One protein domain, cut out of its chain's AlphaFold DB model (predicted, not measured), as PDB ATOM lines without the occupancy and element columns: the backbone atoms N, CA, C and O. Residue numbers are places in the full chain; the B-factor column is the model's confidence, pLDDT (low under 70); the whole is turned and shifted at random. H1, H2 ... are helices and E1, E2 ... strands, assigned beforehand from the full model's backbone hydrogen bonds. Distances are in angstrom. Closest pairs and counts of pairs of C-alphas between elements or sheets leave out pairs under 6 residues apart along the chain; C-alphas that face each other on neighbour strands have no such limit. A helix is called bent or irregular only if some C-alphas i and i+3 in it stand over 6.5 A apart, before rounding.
ATOM      1  N   SER A 514     -24.503   1.376 -11.127       57.44
ATOM      2  CA  SER A 514     -25.968   1.306 -11.113       57.44
ATOM      3  C   SER A 514     -26.590   1.499  -9.733       57.44
ATOM      4  O   SER A 514     -27.623   2.160  -9.612       57.44
ATOM      5  N   ASP A 515     -25.967   0.959  -8.685       61.44
ATOM      6  CA  ASP A 515     -26.557   0.980  -7.343       61.44
ATOM      7  C   ASP A 515     -26.500   2.397  -6.771       61.44
ATOM      8  O   ASP A 515     -27.433   2.865  -6.122       61.44
ATOM      9  N   LEU A 516     -25.440   3.133  -7.108       58.74
ATOM     10  CA  LEU A 516     -25.290   4.534  -6.739       58.74
ATOM     11  C   LEU A 516     -26.334   5.432  -7.369       58.74
ATOM     12  O   LEU A 516     -26.944   6.247  -6.672       58.74
ATOM     13  N   PHE A 517     -26.538   5.275  -8.676       63.45
ATOM     14  CA  PHE A 517     -27.587   5.995  -9.384       63.45
ATOM     15  C   PHE A 517     -28.960   5.646  -8.814       63.45
ATOM     16  O   PHE A 517     -29.748   6.553  -8.570       63.45
ATOM     17  N   SER A 518     -29.199   4.372  -8.491       70.24
ATOM     18  CA  SER A 518     -30.430   3.926  -7.832       70.24
ATOM     19  C   SER A 518     -30.633   4.610  -6.478       70.24
ATOM     20  O   SER A 518     -31.695   5.173  -6.236       70.24
ATOM     21  N   TYR A 519     -29.630   4.643  -5.595       70.63
ATOM     22  CA  TYR A 519     -29.766   5.291  -4.284       70.63
ATOM     23  C   TYR A 519     -29.959   6.797  -4.379       70.63
ATOM     24  O   TYR A 519     -30.808   7.347  -3.676       70.63
ATOM     25  N   ARG A 520     -29.198   7.461  -5.252       67.95
ATOM     26  CA  ARG A 520     -29.364   8.889  -5.519       67.95
ATOM     27  C   ARG A 520     -30.778   9.173  -6.014       67.95
ATOM     28  O   ARG A 520     -31.446  10.032  -5.451       67.95
ATOM     29  N   TRP A 521     -31.248   8.404  -6.993       78.71
ATOM     30  CA  TRP A 521     -32.593   8.537  -7.534       78.71
ATOM     31  C   TRP A 521     -33.657   8.295  -6.460       78.71
ATOM     32  O   TRP A 521     -34.595   9.079  -6.363       78.71
ATOM     33  N   ILE A 522     -33.493   7.282  -5.601       78.94
ATOM     34  CA  ILE A 522     -34.419   7.017  -4.493       78.94
ATOM     35  C   ILE A 522     -34.455   8.218  -3.539       78.94
ATOM     36  O   ILE A 522     -35.532   8.698  -3.188       78.94
ATOM     37  N   VAL A 523     -33.302   8.752  -3.135       77.14
ATOM     38  CA  VAL A 523     -33.245   9.922  -2.245       77.14
ATOM     39  C   VAL A 523     -33.787  11.180  -2.924       77.14
ATOM     40  O   VAL A 523     -34.407  11.996  -2.252       77.14
ATOM     41  N   GLU A 524     -33.611  11.368  -4.227       79.19
ATOM     42  CA  GLU A 524     -34.130  12.537  -4.947       79.19
ATOM     43  C   GLU A 524     -35.657  12.430  -5.153       79.19
ATOM     44  O   GLU A 524     -36.376  13.374  -4.817       79.19
ATOM     45  N   ASN A 525     -36.174  11.258  -5.537       84.16
ATOM     46  CA  ASN A 525     -37.543  11.071  -6.049       84.16
ATOM     47  C   ASN A 525     -38.527  10.367  -5.093       84.16
ATOM     48  O   ASN A 525     -39.704  10.215  -5.410       84.16
ATOM     49  N   THR A 526     -38.107   9.948  -3.897       87.85
ATOM     50  CA  THR A 526     -39.004   9.266  -2.934       87.85
ATOM     51  C   THR A 526     -38.996   9.948  -1.579       87.85
ATOM     52  O   THR A 526     -37.953  10.429  -1.183       87.85
ATOM     53  N   THR A 527     -40.085   9.974  -0.815       88.36
ATOM     54  CA  THR A 527     -40.069  10.403   0.596       88.36
ATOM     55  C   THR A 527     -40.078   9.185   1.512       88.36
ATOM     56  O   THR A 527     -40.807   8.222   1.288       88.36
ATOM     57  N   ILE A 528     -39.263   9.215   2.569       85.13
ATOM     58  CA  ILE A 528     -39.112   8.076   3.476       85.13
ATOM     59  C   ILE A 528     -40.254   8.034   4.492       85.13
ATOM     60  O   ILE A 528     -40.492   8.998   5.218       85.13
ATOM     61  N   CYS A 529     -40.929   6.889   4.597       88.10
ATOM     62  CA  CYS A 529     -41.978   6.674   5.589       88.10
ATOM     63  C   CYS A 529     -41.428   6.801   7.021       88.10
ATOM     64  O   CYS A 529     -40.549   6.040   7.424       88.10
ATOM     65  N   GLY A 530     -41.995   7.691   7.840       83.67
ATOM     66  CA  GLY A 530     -41.547   7.907   9.222       83.67
ATOM     67  C   GLY A 530     -41.573   6.653  10.109       83.67
ATOM     68  O   GLY A 530     -40.727   6.532  10.999       83.67
ATOM     69  N   ARG A 531     -42.479   5.701   9.832       83.75
ATOM     70  CA  ARG A 531     -42.718   4.502  10.654       83.75
ATOM     71  C   ARG A 531     -41.862   3.297  10.260       83.75
ATOM     72  O   ARG A 531     -41.079   2.823  11.071       83.75
ATOM     73  N   CYS A 532     -42.004   2.787   9.034       87.21
ATOM     74  CA  CYS A 532     -41.254   1.603   8.578       87.21
ATOM     75  C   CYS A 532     -39.978   1.938   7.800       87.21
ATOM     76  O   CYS A 532     -39.271   1.024   7.384       87.21
ATOM     77  N   LYS A 533     -39.721   3.230   7.564       84.07
ATOM     78  CA  LYS A 533     -38.582   3.746   6.800       84.07
ATOM     79  C   LYS A 533     -38.502   3.291   5.339       84.07
ATOM     80  O   LYS A 533     -37.486   3.467   4.680       84.07
ATOM     81  N   PHE A 534     -39.590   2.748   4.804       85.21
ATOM     82  CA  PHE A 534     -39.671   2.397   3.392       85.21
ATOM     83  C   PHE A 534     -39.729   3.673   2.525       85.21
ATOM     84  O   PHE A 534     -40.533   4.558   2.850       85.21
ATOM     85  N   PRO A 535     -38.907   3.800   1.466       88.17
ATOM     86  CA  PRO A 535     -39.003   4.896   0.505       88.17
ATOM     87  C   PRO A 535     -40.304   4.784  -0.293       88.17
ATOM     88  O   PRO A 535     -40.665   3.705  -0.757       88.17
ATOM     89  N   VAL A 536     -41.029   5.888  -0.429       87.83
ATOM     90  CA  VAL A 536     -42.299   5.948  -1.160       87.83
ATOM     91  C   VAL A 536     -42.163   6.992  -2.249       87.83
ATOM     92  O   VAL A 536     -41.828   8.132  -1.950       87.83
ATOM     93  N   GLU A 537     -42.398   6.612  -3.495       89.29
ATOM     94  CA  GLU A 537     -42.507   7.537  -4.623       89.29
ATOM     95  C   GLU A 537     -43.926   8.108  -4.710       89.29
ATOM     96  O   GLU A 537     -44.895   7.454  -4.316       89.29
ATOM     97  N   LYS A 538     -44.048   9.334  -5.220       84.43
ATOM     98  CA  LYS A 538     -45.338   9.954  -5.519       84.43
ATOM     99  C   LYS A 538     -45.565   9.900  -7.023       84.43
ATOM    100  O   LYS A 538     -44.780  10.481  -7.759       84.43
ATOM    101  N   SER A 539     -46.654   9.267  -7.451       76.73
ATOM    102  CA  SER A 539     -47.030   9.207  -8.864       76.73
ATOM    103  C   SER A 539     -47.684  10.519  -9.329       76.73
ATOM    104  O   SER A 539     -47.134  11.232 -10.159       76.73
ATOM    105  N   TRP A 540     -48.818  10.903  -8.738       78.32
ATOM    106  CA  TRP A 540     -49.514  12.172  -8.995       78.32
ATOM    107  C   TRP A 540     -50.465  12.536  -7.839       78.32
ATOM    108  O   TRP A 540     -50.776  11.710  -6.984       78.32
ATOM    109  N   GLY A 541     -50.933  13.791  -7.791       83.97
ATOM    110  CA  GLY A 541     -52.009  14.225  -6.883       83.97
ATOM    111  C   GLY A 541     -51.573  14.894  -5.568       83.97
ATOM    112  O   GLY A 541     -50.563  15.602  -5.502       83.97
ATOM    113  N   CYS A 542     -52.389  14.732  -4.520       85.99
ATOM    114  CA  CYS A 542     -52.208  15.358  -3.201       85.99
ATOM    115  C   CYS A 542     -50.936  14.853  -2.481       85.99
ATOM    116  O   CYS A 542     -50.380  13.816  -2.821       85.99
ATOM    117  N   ASN A 543     -50.456  15.583  -1.467       88.31
ATOM    118  CA  ASN A 543     -49.329  15.150  -0.630       88.31
ATOM    119  C   ASN A 543     -49.711  14.121   0.442       88.31
ATOM    120  O   ASN A 543     -48.825  13.614   1.120       88.31
ATOM    121  N   HIS A 544     -50.992  13.801   0.615       90.11
ATOM    122  CA  HIS A 544     -51.416  12.698   1.475       90.11
ATOM    123  C   HIS A 544     -50.992  11.364   0.864       90.11
ATOM    124  O   HIS A 544     -51.478  10.988  -0.200       90.11
ATOM    125  N   MET A 545     -50.094  10.645   1.531       89.47
ATOM    126  CA  MET A 545     -49.652   9.328   1.090       89.47
ATOM    127  C   MET A 545     -49.847   8.284   2.172       89.47
ATOM    128  O   MET A 545     -49.627   8.532   3.353       89.47
ATOM    129  N   THR A 546     -50.226   7.085   1.743       90.75
ATOM    130  CA  THR A 546     -50.313   5.902   2.599       90.75
ATOM    131  C   THR A 546     -49.192   4.953   2.214       90.75
ATOM    132  O   THR A 546     -49.133   4.483   1.080       90.75
ATOM    133  N   CYS A 547     -48.293   4.652   3.148       91.62
ATOM    134  CA  CYS A 547     -47.192   3.729   2.903       91.62
ATOM    135  C   CYS A 547     -47.729   2.351   2.482       91.62
ATOM    136  O   CYS A 547     -48.457   1.711   3.244       91.62
ATOM    137  N   SER A 548     -47.311   1.855   1.316       89.34
ATOM    138  CA  SER A 548     -47.708   0.537   0.800       89.34
ATOM    139  C   SER A 548     -47.339  -0.611   1.747       89.34
ATOM    140  O   SER A 548     -48.080  -1.583   1.855       89.34
ATOM    141  N   ARG A 549     -46.235  -0.472   2.496       89.49
ATOM    142  CA  ARG A 549     -45.716  -1.515   3.392       89.49
ATOM    143  C   ARG A 549     -46.362  -1.549   4.778       89.49
ATOM    144  O   ARG A 549     -46.661  -2.624   5.279       89.49
ATOM    145  N   CYS A 550     -46.520  -0.402   5.441       93.17
ATOM    146  CA  CYS A 550     -47.008  -0.351   6.833       93.17
ATOM    147  C   CYS A 550     -48.332   0.396   7.012       93.17
ATOM    148  O   CYS A 550     -48.775   0.574   8.146       93.17
ATOM    149  N   ARG A 551     -48.934   0.869   5.913       91.44
ATOM    150  CA  ARG A 551     -50.188   1.639   5.879       91.44
ATOM    151  C   ARG A 551     -50.176   2.944   6.690       91.44
ATOM    152  O   ARG A 551     -51.218   3.564   6.860       91.44
ATOM    153  N   TYR A 552     -49.013   3.379   7.171       92.27
ATOM    154  CA  TYR A 552     -48.848   4.670   7.831       92.27
ATOM    155  C   TYR A 552     -49.152   5.807   6.856       92.27
ATOM    156  O   TYR A 552     -48.648   5.789   5.729       92.27
ATOM    157  N   GLN A 553     -49.960   6.770   7.291       91.89
ATOM    158  CA  GLN A 553     -50.335   7.926   6.491       91.89
ATOM    159  C   GLN A 553     -49.444   9.111   6.850       91.89
ATOM    160  O   GLN A 553     -49.297   9.456   8.019       91.89
ATOM    161  N   PHE A 554     -48.832   9.729   5.850       91.57
ATOM    162  CA  PHE A 554     -47.907  10.836   6.048       91.57
ATOM    163  C   PHE A 554     -47.978  11.814   4.883       91.57
ATOM    164  O   PHE A 554     -48.482  11.500   3.802       91.57
ATOM    165  N   CYS A 555     -47.464  13.017   5.102       90.55
ATOM    166  CA  CYS A 555     -47.323  13.996   4.041       90.55
ATOM    167  C   CYS A 555     -46.048  13.754   3.234       90.55
ATOM    168  O   CYS A 555     -44.949  13.772   3.781       90.55
ATOM    169  N   TYR A 556     -46.166  13.604   1.920       90.13
ATOM    170  CA  TYR A 556     -45.029  13.391   1.030       90.13
ATOM    171  C   TYR A 556     -44.027  14.556   1.037       90.13
ATOM    172  O   TYR A 556     -42.826  14.325   0.930       90.13
ATOM    173  N   SER A 557     -44.476  15.804   1.202       88.56
ATOM    174  CA  SER A 557     -43.577  16.969   1.172       88.56
ATOM    175  C   SER A 557     -42.692  17.079   2.413       88.56
ATOM    176  O   SER A 557     -41.511  17.405   2.294       88.56
ATOM    177  N   CYS A 558     -43.236  16.812   3.604       86.51
ATOM    178  CA  CYS A 558     -42.508  16.997   4.863       86.51
ATOM    179  C   CYS A 558     -42.224  15.701   5.642       86.51
ATOM    180  O   CYS A 558     -41.547  15.755   6.665       86.51
ATOM    181  N   GLY A 559     -42.756  14.554   5.220       85.90
ATOM    182  CA  GLY A 559     -42.548  13.246   5.853       85.90
ATOM    183  C   GLY A 559     -43.227  13.036   7.216       85.90
ATOM    184  O   GLY A 559     -43.081  11.960   7.795       85.90
ATOM    185  N   LYS A 560     -43.950  14.035   7.746       86.25
ATOM    186  CA  LYS A 560     -44.617  13.987   9.066       86.25
ATOM    187  C   LYS A 560     -45.991  13.318   8.972       86.25
ATOM    188  O   LYS A 560     -46.537  13.195   7.871       86.25
ATOM    189  N   ASP A 561     -46.526  12.892  10.119       87.76
ATOM    190  CA  ASP A 561     -47.876  12.327  10.218       87.76
ATOM    191  C   ASP A 561     -48.885  13.252   9.547       87.76
ATOM    192  O   ASP A 561     -48.859  14.467   9.757       87.76
ATOM    193  N   TYR A 562     -49.754  12.678   8.720       86.32
ATOM    194  CA  TYR A 562     -50.752  13.480   8.032       86.32
ATOM    195  C   TYR A 562     -51.841  13.975   8.989       86.32
ATOM    196  O   TYR A 562     -52.364  15.070   8.800       86.32
ATOM    197  N   SER A 563     -52.146  13.191  10.027       83.10
ATOM    198  CA  SER A 563     -53.198  13.474  11.012       83.10
ATOM    199  C   SER A 563     -52.831  14.652  11.916       83.10
ATOM    200  O   SER A 563     -53.698  15.437  12.291       83.10
ATOM    201  N   ASP A 564     -51.539  14.788  12.228       75.41
ATOM    202  CA  ASP A 564     -51.034  15.773  13.192       75.41
ATOM    203  C   ASP A 564     -50.577  17.087  12.545       75.41
ATOM    204  O   ASP A 564     -50.201  18.024  13.252       75.41
ATOM    205  N   HIS A 565     -50.569  17.186  11.210       66.57
ATOM    206  CA  HIS A 565     -50.071  18.377  10.530       66.57
ATOM    207  C   HIS A 565     -51.188  19.096   9.756       66.57
ATOM    208  O   HIS A 565     -51.951  18.490   9.010       66.57
ATOM    209  N   GLY A 566     -51.304  20.412   9.951       71.23
ATOM    210  CA  GLY A 566     -52.227  21.247   9.180       71.23
ATOM    211  C   GLY A 566     -51.656  21.532   7.793       71.23
ATOM    212  O   GLY A 566     -51.923  20.831   6.823       71.23
ATOM    213  N   THR A 567     -50.825  22.568   7.697       78.49
ATOM    214  CA  THR A 567     -50.171  22.972   6.446       78.49
ATOM    215  C   THR A 567     -48.663  22.793   6.571       78.49
ATOM    216  O   THR A 567     -48.067  23.159   7.584       78.49
ATOM    217  N   CYS A 568     -48.026  22.251   5.532       79.91
ATOM    218  CA  CYS A 568     -46.569  22.194   5.460       79.91
ATOM    219  C   CYS A 568     -45.983  23.610   5.464       79.91
ATOM    220  O   CYS A 568     -46.218  24.380   4.534       79.91
ATOM    221  N   THR A 569     -45.188  23.950   6.478       79.01
ATOM    222  CA  THR A 569     -44.403  25.192   6.472       79.01
ATOM    223  C   THR A 569     -43.099  24.988   5.699       79.01
ATOM    224  O   THR A 569     -42.573  23.874   5.647       79.01
ATOM    225  N   GLY A 570     -42.539  26.062   5.128       78.24
ATOM    226  CA  GLY A 570     -41.247  26.001   4.425       78.24
ATOM    227  C   GLY A 570     -40.145  25.364   5.281       78.24
ATOM    228  O   GLY A 570     -39.445  24.470   4.819       78.24
ATOM    229  N   SER A 571     -40.109  25.697   6.577       77.39
ATOM    230  CA  SER A 571     -39.180  25.090   7.535       77.39
ATOM    231  C   SER A 571     -39.334  23.569   7.651       77.39
ATOM    232  O   SER A 571     -38.329  22.886   7.797       77.39
ATOM    233  N   MET A 572     -40.554  23.021   7.600       74.52
ATOM    234  CA  MET A 572     -40.772  21.569   7.677       74.52
ATOM    235  C   MET A 572     -40.325  20.848   6.405       74.52
ATOM    236  O   MET A 572     -39.794  19.741   6.474       74.52
ATOM    237  N   ILE A 573     -40.541  21.465   5.242       77.03
ATOM    238  CA  ILE A 573     -40.091  20.924   3.955       77.03
ATOM    239  C   ILE A 573     -38.560  20.953   3.892       77.03
ATOM    240  O   ILE A 573     -37.944  19.982   3.461       77.03
ATOM    241  N   ASP A 574     -37.937  22.031   4.364       73.62
ATOM    242  CA  ASP A 574     -36.480  22.158   4.429       73.62
ATOM    243  C   ASP A 574     -35.865  21.182   5.432       73.62
ATOM    244  O   ASP A 574     -34.846  20.557   5.142       73.62
ATOM    245  N   GLU A 575     -36.505  20.997   6.586       75.24
ATOM    246  CA  GLU A 575     -36.114  20.003   7.585       75.24
ATOM    247  C   GLU A 575     -36.196  18.579   7.017       75.24
ATOM    248  O   GLU A 575     -35.267  17.794   7.206       75.24
ATOM    249  N   ASN A 576     -37.260  18.250   6.272       76.17
ATOM    250  CA  ASN A 576     -37.370  16.968   5.581       76.17
ATOM    251  C   ASN A 576     -36.293  16.828   4.503       76.17
ATOM    252  O   ASN A 576     -35.569  15.845   4.518       76.17
ATOM    253  N   ARG A 577     -36.118  17.819   3.617       69.56
ATOM    254  CA  ARG A 577     -35.089  17.791   2.561       69.56
ATOM    255  C   ARG A 577     -33.684  17.561   3.121       69.56
ATOM    256  O   ARG A 577     -32.943  16.772   2.546       69.56
ATOM    257  N   LYS A 578     -33.340  18.189   4.251       68.05
ATOM    258  CA  LYS A 578     -32.060  17.973   4.948       68.05
ATOM    259  C   LYS A 578     -31.970  16.574   5.569       68.05
ATOM    260  O   LYS A 578     -30.986  15.870   5.381       68.05
ATOM    261  N   ASN A 579     -33.023  16.119   6.250       72.63
ATOM    262  CA  ASN A 579     -33.015  14.831   6.953       72.63
ATOM    263  C   ASN A 579     -33.258  13.602   6.061       72.63
ATOM    264  O   ASN A 579     -32.959  12.487   6.480       72.63
ATOM    265  N   LYS A 580     -33.791  13.774   4.850       75.04
ATOM    266  CA  LYS A 580     -34.200  12.708   3.921       75.04
ATOM    267  C   LYS A 580     -33.080  11.708   3.647       75.04
ATOM    268  O   LYS A 580     -33.249  10.510   3.873       75.04
ATOM    269  N   SER A 581     -31.924  12.226   3.235       67.30
ATOM    270  CA  SER A 581     -30.700  11.465   2.985       67.30
ATOM    271  C   SER A 581     -30.260  10.666   4.209       67.30
ATOM    272  O   SER A 581     -29.964   9.476   4.108       67.30
ATOM    273  N   ARG A 582     -30.276  11.310   5.382       67.25
ATOM    274  CA  ARG A 582     -29.892  10.699   6.657       67.25
ATOM    275  C   ARG A 582     -30.825   9.547   7.031       67.25
ATOM    276  O   ARG A 582     -30.355   8.453   7.309       67.25
ATOM    277  N   ILE A 583     -32.141   9.766   6.978       71.21
ATOM    278  CA  ILE A 583     -33.145   8.748   7.326       71.21
ATOM    279  C   ILE A 583     -33.047   7.547   6.374       71.21
ATOM    280  O   ILE A 583     -33.118   6.401   6.822       71.21
ATOM    281  N   PHE A 584     -32.873   7.786   5.073       72.94
ATOM    282  CA  PHE A 584     -32.693   6.712   4.095       72.94
ATOM    283  C   PHE A 584     -31.451   5.865   4.402       72.94
ATOM    284  O   PHE A 584     -31.527   4.638   4.440       72.94
ATOM    285  N   LEU A 585     -30.323   6.507   4.709       63.27
ATOM    286  CA  LEU A 585     -29.086   5.806   5.047       63.27
ATOM    287  C   LEU A 585     -29.149   5.080   6.387       63.27
ATOM    288  O   LEU A 585     -28.693   3.944   6.443       63.27
ATOM    289  N   ASP A 586     -29.784   5.641   7.417       65.87
ATOM    290  CA  ASP A 586     -30.036   4.938   8.687       65.87
ATOM    291  C   ASP A 586     -30.839   3.641   8.459       65.87
ATOM    292  O   ASP A 586     -30.653   2.637   9.149       65.87
ATOM    293  N   THR A 587     -31.704   3.638   7.440       66.84
ATOM    294  CA  THR A 587     -32.501   2.468   7.042       66.84
ATOM    295  C   THR A 587     -31.644   1.385   6.391       66.84
ATOM    296  O   THR A 587     -31.834   0.196   6.652       66.84
ATOM    297  N   ILE A 588     -30.674   1.781   5.563       61.90
ATOM    298  CA  ILE A 588     -29.766   0.854   4.871       61.90
ATOM    299  C   ILE A 588     -28.653   0.372   5.814       61.90
ATOM    300  O   ILE A 588     -28.352  -0.822   5.867       61.90
ATOM    301  N   SER A 589     -28.096   1.276   6.620       59.54
ATOM    302  CA  SER A 589     -26.921   1.097   7.482       59.54
ATOM    303  C   SER A 589     -27.271   0.568   8.880       59.54
ATOM    304  O   SER A 589     -26.550   0.855   9.834       59.54
ATOM    305  N   SER A 590     -28.348  -0.211   9.043       51.87
ATOM    306  CA  SER A 590     -28.971  -0.514  10.348       51.87
ATOM    307  C   SER A 590     -28.106  -1.236  11.411       51.87
ATOM    308  O   SER A 590     -28.641  -1.628  12.439       51.87
ATOM    309  N   ASN A 591     -26.787  -1.378  11.222       49.32
ATOM    310  CA  ASN A 591     -25.803  -1.746  12.242       49.32
ATOM    311  C   ASN A 591     -24.588  -0.779  12.256       49.32
ATOM    312  O   ASN A 591     -23.721  -0.837  11.390       49.32
ATOM    313  N   ASN A 592     -24.476   0.035  13.312       44.30
ATOM    314  CA  ASN A 592     -23.217   0.513  13.917       44.30
ATOM    315  C   ASN A 592     -22.186   1.324  13.096       44.30
ATOM    316  O   ASN A 592     -21.008   1.335  13.466       44.30
ATOM    317  N   SER A 593     -22.576   2.085  12.071       52.13
ATOM    318  CA  SER A 593     -21.655   3.063  11.472       52.13
ATOM    319  C   SER A 593     -22.145   4.496  11.695       52.13
ATOM    320  O   SER A 593     -23.173   4.916  11.180       52.13
ATOM    321  N   SER A 594     -21.426   5.244  12.535       53.00
ATOM    322  CA  SER A 594     -21.595   6.689  12.689       53.00
ATOM    323  C   SER A 594     -21.017   7.371  11.450       53.00
ATOM    324  O   SER A 594     -19.911   7.906  11.499       53.00
ATOM    325  N   VAL A 595     -21.692   7.263  10.307       54.54
ATOM    326  CA  VAL A 595     -21.336   8.079   9.143       54.54
ATOM    327  C   VAL A 595     -21.670   9.526   9.492       54.54
ATOM    328  O   VAL A 595     -22.792   9.813   9.911       54.54
ATOM    329  N   ASP A 596     -20.696  10.426   9.363       56.18
ATOM    330  CA  ASP A 596     -20.925  11.852   9.581       56.18
ATOM    331  C   ASP A 596     -22.042  12.336   8.640       56.18
ATOM    332  O   ASP A 596     -21.966  12.189   7.418       56.18
ATOM    333  N   SER A 597     -23.112  12.886   9.220       54.27
ATOM    334  CA  SER A 597     -24.278  13.354   8.463       54.27
ATOM    335  C   SER A 597     -23.913  14.470   7.481       54.27
ATOM    336  O   SER A 597     -24.525  14.556   6.417       54.27
ATOM    337  N   SER A 598     -22.892  15.277   7.797       57.28
ATOM    338  CA  SER A 598     -22.414  16.345   6.914       57.28
ATOM    339  C   SER A 598     -21.809  15.795   5.619       57.28
ATOM    340  O   SER A 598     -22.092  16.309   4.537       57.28
ATOM    341  N   PHE A 599     -21.061  14.691   5.709       57.72
ATOM    342  CA  PHE A 599     -20.480  14.006   4.557       57.72
ATOM    343  C   PHE A 599     -21.565  13.482   3.611       57.72
ATOM    344  O   PHE A 599     -21.476  13.676   2.405       57.72
ATOM    345  N   ILE A 600     -22.607  12.844   4.156       57.71
ATOM    346  CA  ILE A 600     -23.708  12.267   3.371       57.71
ATOM    347  C   ILE A 600     -24.490  13.345   2.622       57.71
ATOM    348  O   ILE A 600     -24.849  13.152   1.459       57.71
ATOM    349  N   GLU A 601     -24.794  14.456   3.296       58.31
ATOM    350  CA  GLU A 601     -25.512  15.562   2.670       58.31
ATOM    351  C   GLU A 601     -24.739  16.124   1.480       58.31
ATOM    352  O   GLU A 601     -25.327  16.310   0.417       58.31
ATOM    353  N   GLU A 602     -23.436  16.360   1.636       59.99
ATOM    354  CA  GLU A 602     -22.586  16.859   0.552       59.99
ATOM    355  C   GLU A 602     -22.458  15.822  -0.577       59.99
ATOM    356  O   GLU A 602     -22.619  16.140  -1.757       59.99
ATOM    357  N   PHE A 603     -22.267  14.553  -0.202       60.38
ATOM    358  CA  PHE A 603     -22.105  13.423  -1.114       60.38
ATOM    359  C   PHE A 603     -23.324  13.201  -2.023       60.38
ATOM    360  O   PHE A 603     -23.158  12.927  -3.210       60.38
ATOM    361  N   LEU A 604     -24.547  13.337  -1.495       58.54
ATOM    362  CA  LEU A 604     -25.782  13.165  -2.272       58.54
ATOM    363  C   LEU A 604     -26.200  14.434  -3.029       58.54
ATOM    364  O   LEU A 604     -26.872  14.325  -4.053       58.54
ATOM    365  N   LYS A 605     -25.795  15.627  -2.569       58.71
ATOM    366  CA  LYS A 605     -26.052  16.896  -3.278       58.71
ATOM    367  C   LYS A 605     -25.179  17.042  -4.531       58.71
ATOM    368  O   LYS A 605     -25.635  17.588  -5.536       58.71
ATOM    369  N   GLY A 606     -23.934  16.561  -4.495       56.79
ATOM    370  CA  GLY A 606     -22.960  16.740  -5.573       56.79
ATOM    371  C   GLY A 606     -23.077  15.725  -6.716       56.79
ATOM    372  O   GLY A 606     -23.234  14.522  -6.516       56.79
ATOM    373  N   LYS A 607     -22.937  16.178  -7.966       56.84
ATOM    374  CA  LYS A 607     -22.520  15.302  -9.075       56.84
ATOM    375  C   LYS A 607     -21.009  15.095  -8.960       56.84
ATOM    376  O   LYS A 607     -20.241  15.823  -9.578       56.84
ATOM    377  N   PHE A 608     -20.561  14.151  -8.130       59.44
ATOM    378  CA  PHE A 608     -19.147  13.787  -8.147       59.44
ATOM    379  C   PHE A 608     -18.828  13.097  -9.481       59.44
ATOM    380  O   PHE A 608     -19.225  11.956  -9.724       59.44
ATOM    381  N   HIS A 609     -18.135  13.809 -10.363       58.73
ATOM    382  CA  HIS A 609     -17.657  13.291 -11.636       58.73
ATOM    383  C   HIS A 609     -16.140  13.423 -11.662       58.73
ATOM    384  O   HIS A 609     -15.594  14.494 -11.899       58.73
ATOM    385  N   SER A 610     -15.463  12.313 -11.385       61.42
ATOM    386  CA  SER A 610     -14.044  12.162 -11.675       61.42
ATOM    387  C   SER A 610     -13.896  11.189 -12.834       61.42
ATOM    388  O   SER A 610     -14.370  10.055 -12.750       61.42
ATOM    389  N   ASN A 611     -13.209  11.624 -13.889       62.45
ATOM    390  CA  ASN A 611     -12.823  10.753 -15.003       62.45
ATOM    391  C   ASN A 611     -11.660   9.822 -14.625       62.45
ATOM    392  O   ASN A 611     -11.348   8.891 -15.362       62.45
ATOM    393  N   ASP A 612     -11.019  10.062 -13.478       69.13
ATOM    394  CA  ASP A 612      -9.981   9.189 -12.950       69.13
ATOM    395  C   ASP A 612     -10.601   7.890 -12.388       69.13
ATOM    396  O   ASP A 612     -11.395   7.957 -11.437       69.13
ATOM    397  N   PRO A 613     -10.244   6.714 -12.940       68.25
ATOM    398  CA  PRO A 613     -10.834   5.437 -12.554       68.25
ATOM    399  C   PRO A 613     -10.478   5.024 -11.122       68.25
ATOM    400  O   PRO A 613     -11.294   4.384 -10.465       68.25
ATOM    401  N   ILE A 614      -9.303   5.397 -10.603       73.10
ATOM    402  CA  ILE A 614      -8.887   5.042  -9.238       73.10
ATOM    403  C   ILE A 614      -9.650   5.885  -8.233       73.10
ATOM    404  O   ILE A 614     -10.141   5.351  -7.239       73.10
ATOM    405  N   ILE A 615      -9.786   7.185  -8.498       75.04
ATOM    406  CA  ILE A 615     -10.609   8.060  -7.664       75.04
ATOM    407  C   ILE A 615     -12.038   7.521  -7.662       75.04
ATOM    408  O   ILE A 615     -12.546   7.176  -6.598       75.04
ATOM    409  N   LYS A 616     -12.649   7.342  -8.840       73.77
ATOM    410  CA  LYS A 616     -14.000   6.781  -8.982       73.77
ATOM    411  C   LYS A 616     -14.169   5.481  -8.189       73.77
ATOM    412  O   LYS A 616     -15.157   5.317  -7.477       73.77
ATOM    413  N   HIS A 617     -13.159   4.618  -8.231       75.68
ATOM    414  CA  HIS A 617     -13.140   3.365  -7.491       75.68
ATOM    415  C   HIS A 617     -13.048   3.543  -5.966       75.68
ATOM    416  O   HIS A 617     -13.752   2.861  -5.221       75.68
ATOM    417  N   ILE A 618     -12.220   4.465  -5.459       79.51
ATOM    418  CA  ILE A 618     -12.153   4.783  -4.019       79.51
ATOM    419  C   ILE A 618     -13.519   5.289  -3.527       79.51
ATOM    420  O   ILE A 618     -13.976   4.870  -2.462       79.51
ATOM    421  N   TYR A 619     -14.201   6.115  -4.327       75.38
ATOM    422  CA  TYR A 619     -15.573   6.545  -4.045       75.38
ATOM    423  C   TYR A 619     -16.537   5.350  -4.005       75.38
ATOM    424  O   TYR A 619     -17.178   5.127  -2.979       75.38
ATOM    425  N   GLN A 620     -16.589   4.535  -5.065       73.69
ATOM    426  CA  GLN A 620     -17.425   3.323  -5.149       73.69
ATOM    427  C   GLN A 620     -17.188   2.355  -3.983       73.69
ATOM    428  O   GLN A 620     -18.132   1.779  -3.442       73.69
ATOM    429  N   SER A 621     -15.938   2.235  -3.539       76.18
ATOM    430  CA  SER A 621     -15.544   1.395  -2.410       76.18
ATOM    431  C   SER A 621     -16.179   1.845  -1.095       76.18
ATOM    432  O   SER A 621     -16.578   1.003  -0.290       76.18
ATOM    433  N   LEU A 622     -16.288   3.155  -0.848       75.68
ATOM    434  CA  LEU A 622     -16.982   3.658   0.339       75.68
ATOM    435  C   LEU A 622     -18.466   3.287   0.293       75.68
ATOM    436  O   LEU A 622     -19.018   2.858   1.304       75.68
ATOM    437  N   ILE A 623     -19.088   3.386  -0.881       70.56
ATOM    438  CA  ILE A 623     -20.515   3.108  -1.048       70.56
ATOM    439  C   ILE A 623     -20.807   1.624  -0.852       70.56
ATOM    440  O   ILE A 623     -21.684   1.301  -0.059       70.56
ATOM    441  N   SER A 624     -20.035   0.730  -1.476       70.31
ATOM    442  CA  SER A 624     -20.157  -0.722  -1.256       70.31
ATOM    443  C   SER A 624     -20.014  -1.086   0.231       70.31
ATOM    444  O   SER A 624     -20.791  -1.882   0.756       70.31
ATOM    445  N   ASN A 625     -19.099  -0.437   0.970       70.24
ATOM    446  CA  ASN A 625     -18.977  -0.663   2.416       70.24
ATOM    447  C   ASN A 625     -20.212  -0.196   3.210       70.24
ATOM    448  O   ASN A 625     -20.557  -0.839   4.204       70.24
ATOM    449  N   ILE A 626     -20.867   0.894   2.796       67.20
ATOM    450  CA  ILE A 626     -22.106   1.389   3.418       67.20
ATOM    451  C   ILE A 626     -23.285   0.452   3.109       67.20
ATOM    452  O   ILE A 626     -24.101   0.182   3.991       67.20
ATOM    453  N   THR A 627     -23.383  -0.052   1.877       62.48
ATOM    454  CA  THR A 627     -24.574  -0.757   1.375       62.48
ATOM    455  C   THR A 627     -24.585  -2.236   1.737       62.48
ATOM    456  O   THR A 627     -25.593  -2.741   2.229       62.48
ATOM    457  N   GLU A 628     -23.467  -2.942   1.556       60.19
ATOM    458  CA  GLU A 628     -23.405  -4.390   1.774       60.19
ATOM    459  C   GLU A 628     -23.302  -4.782   3.251       60.19
ATOM    460  O   GLU A 628     -23.437  -5.957   3.592       60.19
ATOM    461  N   ARG A 629     -22.995  -3.834   4.147       56.72
ATOM    462  CA  ARG A 629     -22.712  -4.115   5.568       56.72
ATOM    463  C   ARG A 629     -21.569  -5.119   5.774       56.72
ATOM    464  O   ARG A 629     -21.417  -5.669   6.861       56.72
ATOM    465  N   THR A 630     -20.731  -5.365   4.764       54.23
ATOM    466  CA  THR A 630     -19.689  -6.405   4.806       54.23
ATOM    467  C   THR A 630     -18.450  -5.980   5.611       54.23
ATOM    468  O   THR A 630     -17.388  -6.606   5.558       54.23
ATOM    469  N   TYR A 631     -18.543  -4.891   6.356       58.53
ATOM    470  CA  TYR A 631     -17.418  -4.218   6.963       58.53
ATOM    471  C   TYR A 631     -17.003  -4.816   8.320       58.53
ATOM    472  O   TYR A 631     -17.823  -4.973   9.219       58.53
ATOM    473  N   THR A 632     -15.710  -5.119   8.493       57.06
ATOM    474  CA  THR A 632     -15.208  -5.835   9.682       57.06
ATOM    475  C   THR A 632     -14.446  -4.979  10.702       57.06
ATOM    476  O   THR A 632     -14.280  -5.438  11.828       57.06
ATOM    477  N   ASN A 633     -13.945  -3.773  10.379       70.08
ATOM    478  CA  ASN A 633     -12.945  -3.101  11.238       70.08
ATOM    479  C   ASN A 633     -13.039  -1.569  11.279       70.08
ATOM    480  O   ASN A 633     -12.285  -0.954  10.534       70.08
ATOM    481  N   LYS A 634     -13.847  -0.979  12.192       72.49
ATOM    482  CA  LYS A 634     -14.187   0.471  12.357       72.49
ATOM    483  C   LYS A 634     -13.134   1.497  11.904       72.49
ATOM    484  O   LYS A 634     -13.475   2.411  11.161       72.49
ATOM    485  N   ARG A 635     -11.861   1.287  12.228       78.16
ATOM    486  CA  ARG A 635     -10.769   2.180  11.827       78.16
ATOM    487  C   ARG A 635     -10.573   2.294  10.305       78.16
ATOM    488  O   ARG A 635     -10.171   3.350   9.834       78.16
ATOM    489  N   HIS A 636     -10.801   1.230   9.534       77.36
ATOM    490  CA  HIS A 636     -10.593   1.218   8.077       77.36
ATOM    491  C   HIS A 636     -11.564   2.151   7.338       77.36
ATOM    492  O   HIS A 636     -11.180   2.885   6.444       77.36
ATOM    493  N   PHE A 637     -12.826   2.131   7.730       76.39
ATOM    494  CA  PHE A 637     -13.934   2.930   7.221       76.39
ATOM    495  C   PHE A 637     -13.784   4.368   7.648       76.39
ATOM    496  O   PHE A 637     -13.921   5.222   6.792       76.39
ATOM    497  N   ASP A 638     -13.403   4.638   8.900       79.53
ATOM    498  CA  ASP A 638     -13.110   6.005   9.334       79.53
ATOM    499  C   ASP A 638     -11.982   6.603   8.468       79.53
ATOM    500  O   ASP A 638     -12.057   7.737   8.000       79.53
ATOM    501  N   LEU A 639     -10.935   5.821   8.182       84.91
ATOM    502  CA  LEU A 639      -9.876   6.245   7.266       84.91
ATOM    503  C   LEU A 639     -10.369   6.376   5.814       84.91
ATOM    504  O   LEU A 639      -9.981   7.319   5.135       84.91
ATOM    505  N   LEU A 640     -11.217   5.468   5.329       81.83
ATOM    506  CA  LEU A 640     -11.773   5.529   3.974       81.83
ATOM    507  C   LEU A 640     -12.681   6.749   3.789       81.83
ATOM    508  O   LEU A 640     -12.548   7.458   2.799       81.83
ATOM    509  N   GLN A 641     -13.543   7.031   4.763       80.01
ATOM    510  CA  GLN A 641     -14.368   8.234   4.815       80.01
ATOM    511  C   GLN A 641     -13.504   9.489   4.762       80.01
ATOM    512  O   GLN A 641     -13.729  10.345   3.913       80.01
ATOM    513  N   ASN A 642     -12.471   9.563   5.607       84.79
ATOM    514  CA  ASN A 642     -11.542  10.688   5.608       84.79
ATOM    515  C   ASN A 642     -10.841  10.846   4.251       84.79
ATOM    516  O   ASN A 642     -10.737  11.957   3.742       84.79
ATOM    517  N   ALA A 643     -10.397   9.748   3.629       86.68
ATOM    518  CA  ALA A 643      -9.769   9.793   2.311       86.68
ATOM    519  C   ALA A 643     -10.733  10.338   1.245       86.68
ATOM    520  O   ALA A 643     -10.360  11.223   0.482       86.68
ATOM    521  N   VAL A 644     -11.983   9.867   1.227       82.20
ATOM    522  CA  VAL A 644     -13.013  10.346   0.290       82.20
ATOM    523  C   VAL A 644     -13.374  11.812   0.546       82.20
ATOM    524  O   VAL A 644     -13.536  12.575  -0.405       82.20
ATOM    525  N   PHE A 645     -13.441  12.238   1.809       81.70
ATOM    526  CA  PHE A 645     -13.657  13.639   2.175       81.70
ATOM    527  C   PHE A 645     -12.536  14.540   1.638       81.70
ATOM    528  O   PHE A 645     -12.808  15.542   0.977       81.70
ATOM    529  N   PHE A 646     -11.273  14.159   1.849       86.10
ATOM    530  CA  PHE A 646     -10.136  14.920   1.333       86.10
ATOM    531  C   PHE A 646     -10.070  14.917  -0.201       86.10
ATOM    532  O   PHE A 646      -9.764  15.954  -0.790       86.10
ATOM    533  N   LEU A 647     -10.421  13.807  -0.863       82.08
ATOM    534  CA  LEU A 647     -10.556  13.750  -2.326       82.08
ATOM    535  C   LEU A 647     -11.644  14.695  -2.841       82.08
ATOM    536  O   LEU A 647     -11.471  15.319  -3.888       82.08
ATOM    537  N   HIS A 648     -12.756  14.818  -2.117       76.76
ATOM    538  CA  HIS A 648     -13.840  15.719  -2.495       76.76
ATOM    539  C   HIS A 648     -13.406  17.179  -2.356       76.76
ATOM    540  O   HIS A 648     -13.576  17.961  -3.287       76.76
ATOM    541  N   ALA A 649     -12.773  17.530  -1.233       79.49
ATOM    542  CA  ALA A 649     -12.215  18.862  -1.015       79.49
ATOM    543  C   ALA A 649     -11.160  19.224  -2.077       79.49
ATOM    544  O   ALA A 649     -11.189  20.323  -2.626       79.49
ATOM    545  N   TYR A 650     -10.282  18.283  -2.434       80.22
ATOM    546  CA  TYR A 650      -9.278  18.468  -3.484       80.22
ATOM    547  C   TYR A 650      -9.901  18.748  -4.864       80.22
ATOM    548  O   TYR A 650      -9.463  19.656  -5.576       80.22
ATOM    549  N   ASN A 651     -10.948  18.000  -5.225       74.77
ATOM    550  CA  ASN A 651     -11.643  18.150  -6.506       74.77
ATOM    551  C   ASN A 651     -12.643  19.321  -6.535       74.77
ATOM    552  O   ASN A 651     -13.123  19.680  -7.609       74.77
ATOM    553  N   SER A 652     -12.959  19.940  -5.392       72.10
ATOM    554  CA  SER A 652     -13.901  21.060  -5.335       72.10
ATOM    555  C   SER A 652     -13.348  22.307  -6.028       72.10
ATOM    556  O   SER A 652     -12.213  22.724  -5.802       72.10
ATOM    557  N   ASN A 653     -14.172  22.971  -6.838       71.29
ATOM    558  CA  ASN A 653     -13.811  24.242  -7.474       71.29
ATOM    559  C   ASN A 653     -13.941  25.456  -6.538       71.29
ATOM    560  O   ASN A 653     -13.547  26.552  -6.920       71.29
ATOM    561  N   THR A 654     -14.472  25.278  -5.325       74.56
ATOM    562  CA  THR A 654     -14.739  26.379  -4.380       74.56
ATOM    563  C   THR A 654     -13.557  26.733  -3.476       74.56
ATOM    564  O   THR A 654     -13.611  27.740  -2.776       74.56
ATOM    565  N   ILE A 655     -12.509  25.911  -3.473       77.50
ATOM    566  CA  ILE A 655     -11.407  25.960  -2.510       77.50
ATOM    567  C   ILE A 655     -10.142  26.531  -3.177       77.50
ATOM    568  O   ILE A 655      -9.866  26.255  -4.350       77.50
ATOM    569  N   GLY A 656      -9.369  27.335  -2.439       82.98
ATOM    570  CA  GLY A 656      -8.146  27.973  -2.925       82.98
ATOM    571  C   GLY A 656      -7.005  26.984  -3.197       82.98
ATOM    572  O   GLY A 656      -6.985  25.862  -2.698       82.98
ATOM    573  N   VAL A 657      -5.997  27.404  -3.973       83.14
ATOM    574  CA  VAL A 657      -4.874  26.532  -4.396       83.14
ATOM    575  C   VAL A 657      -4.130  25.908  -3.207       83.14
ATOM    576  O   VAL A 657      -3.789  24.729  -3.243       83.14
ATOM    577  N   LYS A 658      -3.902  26.686  -2.142       85.13
ATOM    578  CA  LYS A 658      -3.208  26.213  -0.935       85.13
ATOM    579  C   LYS A 658      -4.022  25.149  -0.194       85.13
ATOM    580  O   LYS A 658      -3.506  24.092   0.131       85.13
ATOM    581  N   GLU A 659      -5.308  25.407  -0.008       86.59
ATOM    582  CA  GLU A 659      -6.235  24.493   0.663       86.59
ATOM    583  C   GLU A 659      -6.428  23.194  -0.142       86.59
ATOM    584  O   GLU A 659      -6.528  22.116   0.439       86.59
ATOM    585  N   LYS A 660      -6.398  23.263  -1.484       83.19
ATOM    586  CA  LYS A 660      -6.350  22.072  -2.346       83.19
ATOM    587  C   LYS A 660      -5.093  21.240  -2.104       83.19
ATOM    588  O   LYS A 660      -5.190  20.017  -2.006       83.19
ATOM    589  N   ALA A 661      -3.926  21.877  -1.995       86.16
ATOM    590  CA  ALA A 661      -2.678  21.177  -1.696       86.16
ATOM    591  C   ALA A 661      -2.719  20.511  -0.308       86.16
ATOM    592  O   ALA A 661      -2.372  19.336  -0.185       86.16
ATOM    593  N   ASP A 662      -3.237  21.213   0.704       89.37
ATOM    594  CA  ASP A 662      -3.395  20.688   2.066       89.37
ATOM    595  C   ASP A 662      -4.376  19.496   2.110       89.37
ATOM    596  O   ASP A 662      -4.144  18.499   2.808       89.37
ATOM    597  N   ALA A 663      -5.463  19.559   1.331       86.67
ATOM    598  CA  ALA A 663      -6.415  18.461   1.177       86.67
ATOM    599  C   ALA A 663      -5.766  17.240   0.507       86.67
ATOM    600  O   ALA A 663      -5.929  16.118   0.990       86.67
ATOM    601  N   LEU A 664      -4.982  17.443  -0.558       87.77
ATOM    602  CA  LEU A 664      -4.248  16.368  -1.224       87.77
ATOM    603  C   LEU A 664      -3.246  15.694  -0.276       87.77
ATOM    604  O   LEU A 664      -3.234  14.468  -0.173       87.77
ATOM    605  N   GLU A 665      -2.455  16.474   0.464       90.17
ATOM    606  CA  GLU A 665      -1.488  15.949   1.437       90.17
ATOM    607  C   GLU A 665      -2.192  15.155   2.554       90.17
ATOM    608  O   GLU A 665      -1.760  14.066   2.956       90.17
ATOM    609  N   SER A 666      -3.327  15.661   3.038       92.68
ATOM    610  CA  SER A 666      -4.153  14.976   4.036       92.68
ATOM    611  C   SER A 666      -4.741  13.669   3.494       92.68
ATOM    612  O   SER A 666      -4.756  12.650   4.200       92.68
ATOM    613  N   CYS A 667      -5.151  13.654   2.222       89.35
ATOM    614  CA  CYS A 667      -5.580  12.443   1.534       89.35
ATOM    615  C   CYS A 667      -4.446  11.417   1.455       89.35
ATOM    616  O   CYS A 667      -4.632  10.275   1.874       89.35
ATOM    617  N   GLN A 668      -3.258  11.815   0.992       90.42
ATOM    618  CA  GLN A 668      -2.082  10.944   0.870       90.42
ATOM    619  C   GLN A 668      -1.722  10.294   2.215       90.42
ATOM    620  O   GLN A 668      -1.577   9.071   2.311       90.42
ATOM    621  N   LYS A 669      -1.679  11.085   3.298       89.60
ATOM    622  CA  LYS A 669      -1.444  10.581   4.667       89.60
ATOM    623  C   LYS A 669      -2.503   9.567   5.100       89.60
ATOM    624  O   LYS A 669      -2.193   8.609   5.814       89.60
ATOM    625  N   THR A 670      -3.752   9.771   4.696       89.41
ATOM    626  CA  THR A 670      -4.869   8.881   5.033       89.41
ATOM    627  C   THR A 670      -4.814   7.579   4.232       89.41
ATOM    628  O   THR A 670      -4.923   6.501   4.820       89.41
ATOM    629  N   LEU A 671      -4.533   7.651   2.928       86.79
ATOM    630  CA  LEU A 671      -4.321   6.488   2.059       86.79
ATOM    631  C   LEU A 671      -3.135   5.636   2.534       86.79
ATOM    632  O   LEU A 671      -3.238   4.412   2.612       86.79
ATOM    633  N   LYS A 672      -2.043   6.267   2.976       85.78
ATOM    634  CA  LYS A 672      -0.904   5.569   3.590       85.78
ATOM    635  C   LYS A 672      -1.305   4.792   4.844       85.78
ATOM    636  O   LYS A 672      -0.881   3.653   5.042       85.78
ATOM    637  N   LYS A 673      -2.152   5.377   5.698       84.91
ATOM    638  CA  LYS A 673      -2.696   4.679   6.876       84.91
ATOM    639  C   LYS A 673      -3.597   3.511   6.469       84.91
ATOM    640  O   LYS A 673      -3.532   2.475   7.130       84.91
ATOM    641  N   LEU A 674      -4.379   3.638   5.394       81.91
ATOM    642  CA  LEU A 674      -5.198   2.546   4.844       81.91
ATOM    643  C   LEU A 674      -4.356   1.369   4.332       81.91
ATOM    644  O   LEU A 674      -4.753   0.221   4.503       81.91
ATOM    645  N   LEU A 675      -3.176   1.631   3.763       78.76
ATOM    646  CA  LEU A 675      -2.280   0.589   3.244       78.76
ATOM    647  C   LEU A 675      -1.592  -0.256   4.330       78.76
ATOM    648  O   LEU A 675      -1.047  -1.315   4.022       78.76
ATOM    649  N   THR A 676      -1.612   0.167   5.598       70.36
ATOM    650  CA  THR A 676      -0.866  -0.496   6.684       70.36
ATOM    651  C   THR A 676      -1.241  -1.974   6.914       70.36
ATOM    652  O   THR A 676      -2.371  -2.421   6.701       70.36
ATOM    653  N   GLN A 677      -0.262  -2.756   7.400       56.36
ATOM    654  CA  GLN A 677      -0.302  -4.228   7.498       56.36
ATOM    655  C   GLN A 677      -1.527  -4.820   8.212       56.36
ATOM    656  O   GLN A 677      -1.964  -5.914   7.853       56.36
ATOM    657  N   SER A 678      -2.105  -4.124   9.197       57.37
ATOM    658  CA  SER A 678      -3.283  -4.619   9.923       57.37
ATOM    659  C   SER A 678      -4.492  -4.831   9.011       57.37
ATOM    660  O   SER A 678      -5.265  -5.759   9.231       57.37
ATOM    661  N   PHE A 679      -4.649  -4.006   7.971       56.51
ATOM    662  CA  PHE A 679      -5.739  -4.139   6.998       56.51
ATOM    663  C   PHE A 679      -5.416  -5.189   5.930       56.51
ATOM    664  O   PHE A 679      -6.285  -5.943   5.493       56.51
ATOM    665  N   TYR A 680      -4.131  -5.321   5.606       54.43
ATOM    666  CA  TYR A 680      -3.576  -6.224   4.598       54.43
ATOM    667  C   TYR A 680      -3.952  -7.701   4.800       54.43
ATOM    668  O   TYR A 680      -4.203  -8.426   3.835       54.43
ATOM    669  N   HIS A 681      -4.048  -8.153   6.056       50.32
ATOM    670  CA  HIS A 681      -4.417  -9.534   6.388       50.32
ATOM    671  C   HIS A 681      -5.807  -9.947   5.881       50.32
ATOM    672  O   HIS A 681      -6.027 -11.133   5.629       50.32
ATOM    673  N   HIS A 682      -6.727  -8.997   5.689       52.10
ATOM    674  CA  HIS A 682      -8.041  -9.284   5.115       52.10
ATOM    675  C   HIS A 682      -8.012  -9.424   3.589       52.10
ATOM    676  O   HIS A 682      -8.800 -10.193   3.049       52.10
ATOM    677  N   HIS A 683      -7.087  -8.751   2.897       51.25
ATOM    678  CA  HIS A 683      -6.993  -8.797   1.432       51.25
ATOM    679  C   HIS A 683      -6.340 -10.086   0.914       51.25
ATOM    680  O   HIS A 683      -6.624 -10.502  -0.203       51.25
ATOM    681  N   GLN A 684      -5.489 -10.741   1.711       44.87
ATOM    682  CA  GLN A 684      -4.788 -11.950   1.270       44.87
ATOM    683  C   GLN A 684      -5.575 -13.248   1.408       44.87
ATOM    684  O   GLN A 684      -5.137 -14.224   0.810       44.87
ATOM    685  N   LYS A 685      -6.668 -13.314   2.186       40.91
ATOM    686  CA  LYS A 685      -7.428 -14.567   2.313       40.91
ATOM    687  C   LYS A 685      -8.048 -14.889   0.948       40.91
ATOM    688  O   LYS A 685      -8.999 -14.206   0.560       40.91
TER     689      LYS A 685
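Overview. This is residues 514 to 685 of the 972 residues of an uncharacterized protein of Dictyostelium discoideum (UniProt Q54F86). A row of loosely joined parts runs along the longest axis: two tiny strand hairpins, E1 with E2 and E3 with E4, with loops about them at one end, then H1, the bent helix H2 and the short helix H3, and at the other end the helices H4, H5 and H6, folded back and forth with H5 between the other two. H5 and H6 are a long helical hairpin side by side, and the short H7 follows at the end of H6, far from the strands. The printed part has 172 residues with seven named helices and four named strands, in the order H1, E1, E2, E3, E4, H2, H3, H4, H5, H6, H7; each two-stranded sheet is antiparallel, and the class is mostly helix. The whole is only just loose, close to compact, with a radius of gyration of the C-alphas of 18.9 A and spans of 55 by 42 by 25 A.

Arrangement. H1, residues 514 to 525, touches no helix. E1, residues 526 to 528, and E2, residues 535 to 537, are an antiparallel hairpin at 144 degrees, with N 527 and O 536 within hydrogen-bond range at 2.8 A. E3, residues 544 to 546, and E4, residues 553 to 555, are a second antiparallel hairpin, also at 144 degrees, with N 545 and O 554 at 2.9 A. E2 and E3 are only just apart, their closest C-alphas 8.4 A from each other. By its hydrogen bonds H2, residues 570 to 588, was assigned as one helix, but it is bent: C-alphas 578 and 581 are 6.9 A apart. Its arms, H2a at residues 570 to 578 and H2b at residues 581 to 588, stand at a steep tilt of 44 degrees. H1 and H2b are close but not clearly touching, the C-alphas of Val 523 and Ser 581 being closest at 6.0 A. H2b touches H3, residues 597 to 605, about perpendicular at 77 degrees, with the C-alphas of Arg 582 and Ser 597 closest at 6.5 A. H4, residues 613 to 627, and H5, residues 635 to 651, are a helical hairpin: they touch at a steep tilt of 44 degrees, opposite ways, closest at the C-alphas of Tyr 619 and Val 644, 6.3 A. H3 and H5 are close but not clearly touching, with the C-alphas of Phe 599 and Phe 645 closest at 7.2 A. H5 and H6, residues 657 to 675, are a helical hairpin at a shallow tilt of 25 degrees, opposite ways; they touch, with the C-alphas of Tyr 650 and Lys 660 closest at 4.8 A. H4 and H6 are apart. H7, residues 677 to 683, and H6 meet only through their link. The helix packing is only just mostly crossed, with 1 of 3 touching pairs at a shallow tilt. Every O i to N i+4 pair is within hydrogen-bond range in H1, H2a, H2b, H3, H4, H5 and H6; H7 has 0 of 3, but 3 of 4 O i to N i+3 pairs.

Along the chain. H1 begins at C-alpha 514, (-25.968, 1.306, -11.113), and is 16.0 A long. E1, E2, E3 and E4 are 6.5, 6.7, 7.0 and 7.2 A long. H2a measures 12.2 A, H2b 10.8 A, H3 12.4 A, H4 20.5 A and H5 24.3 A. H6 runs 27.2 A from C-alpha 657, (-4.874, 26.532, -4.396). H7, 10.1 A long, ends at C-alpha 683, (-6.993, -8.797, 1.432).

Size, cuts and confidence. The C-alphas farthest apart, those of Gly 566 and Gln 684, are 58.4 A from each other. The printed part has no cut. The link from E4 to H2, residues 556 to 569, is long. Mean pLDDT of the printed part is 74.4; 55 residues are under 70, among them residues 585 to 613 and 677 to 685.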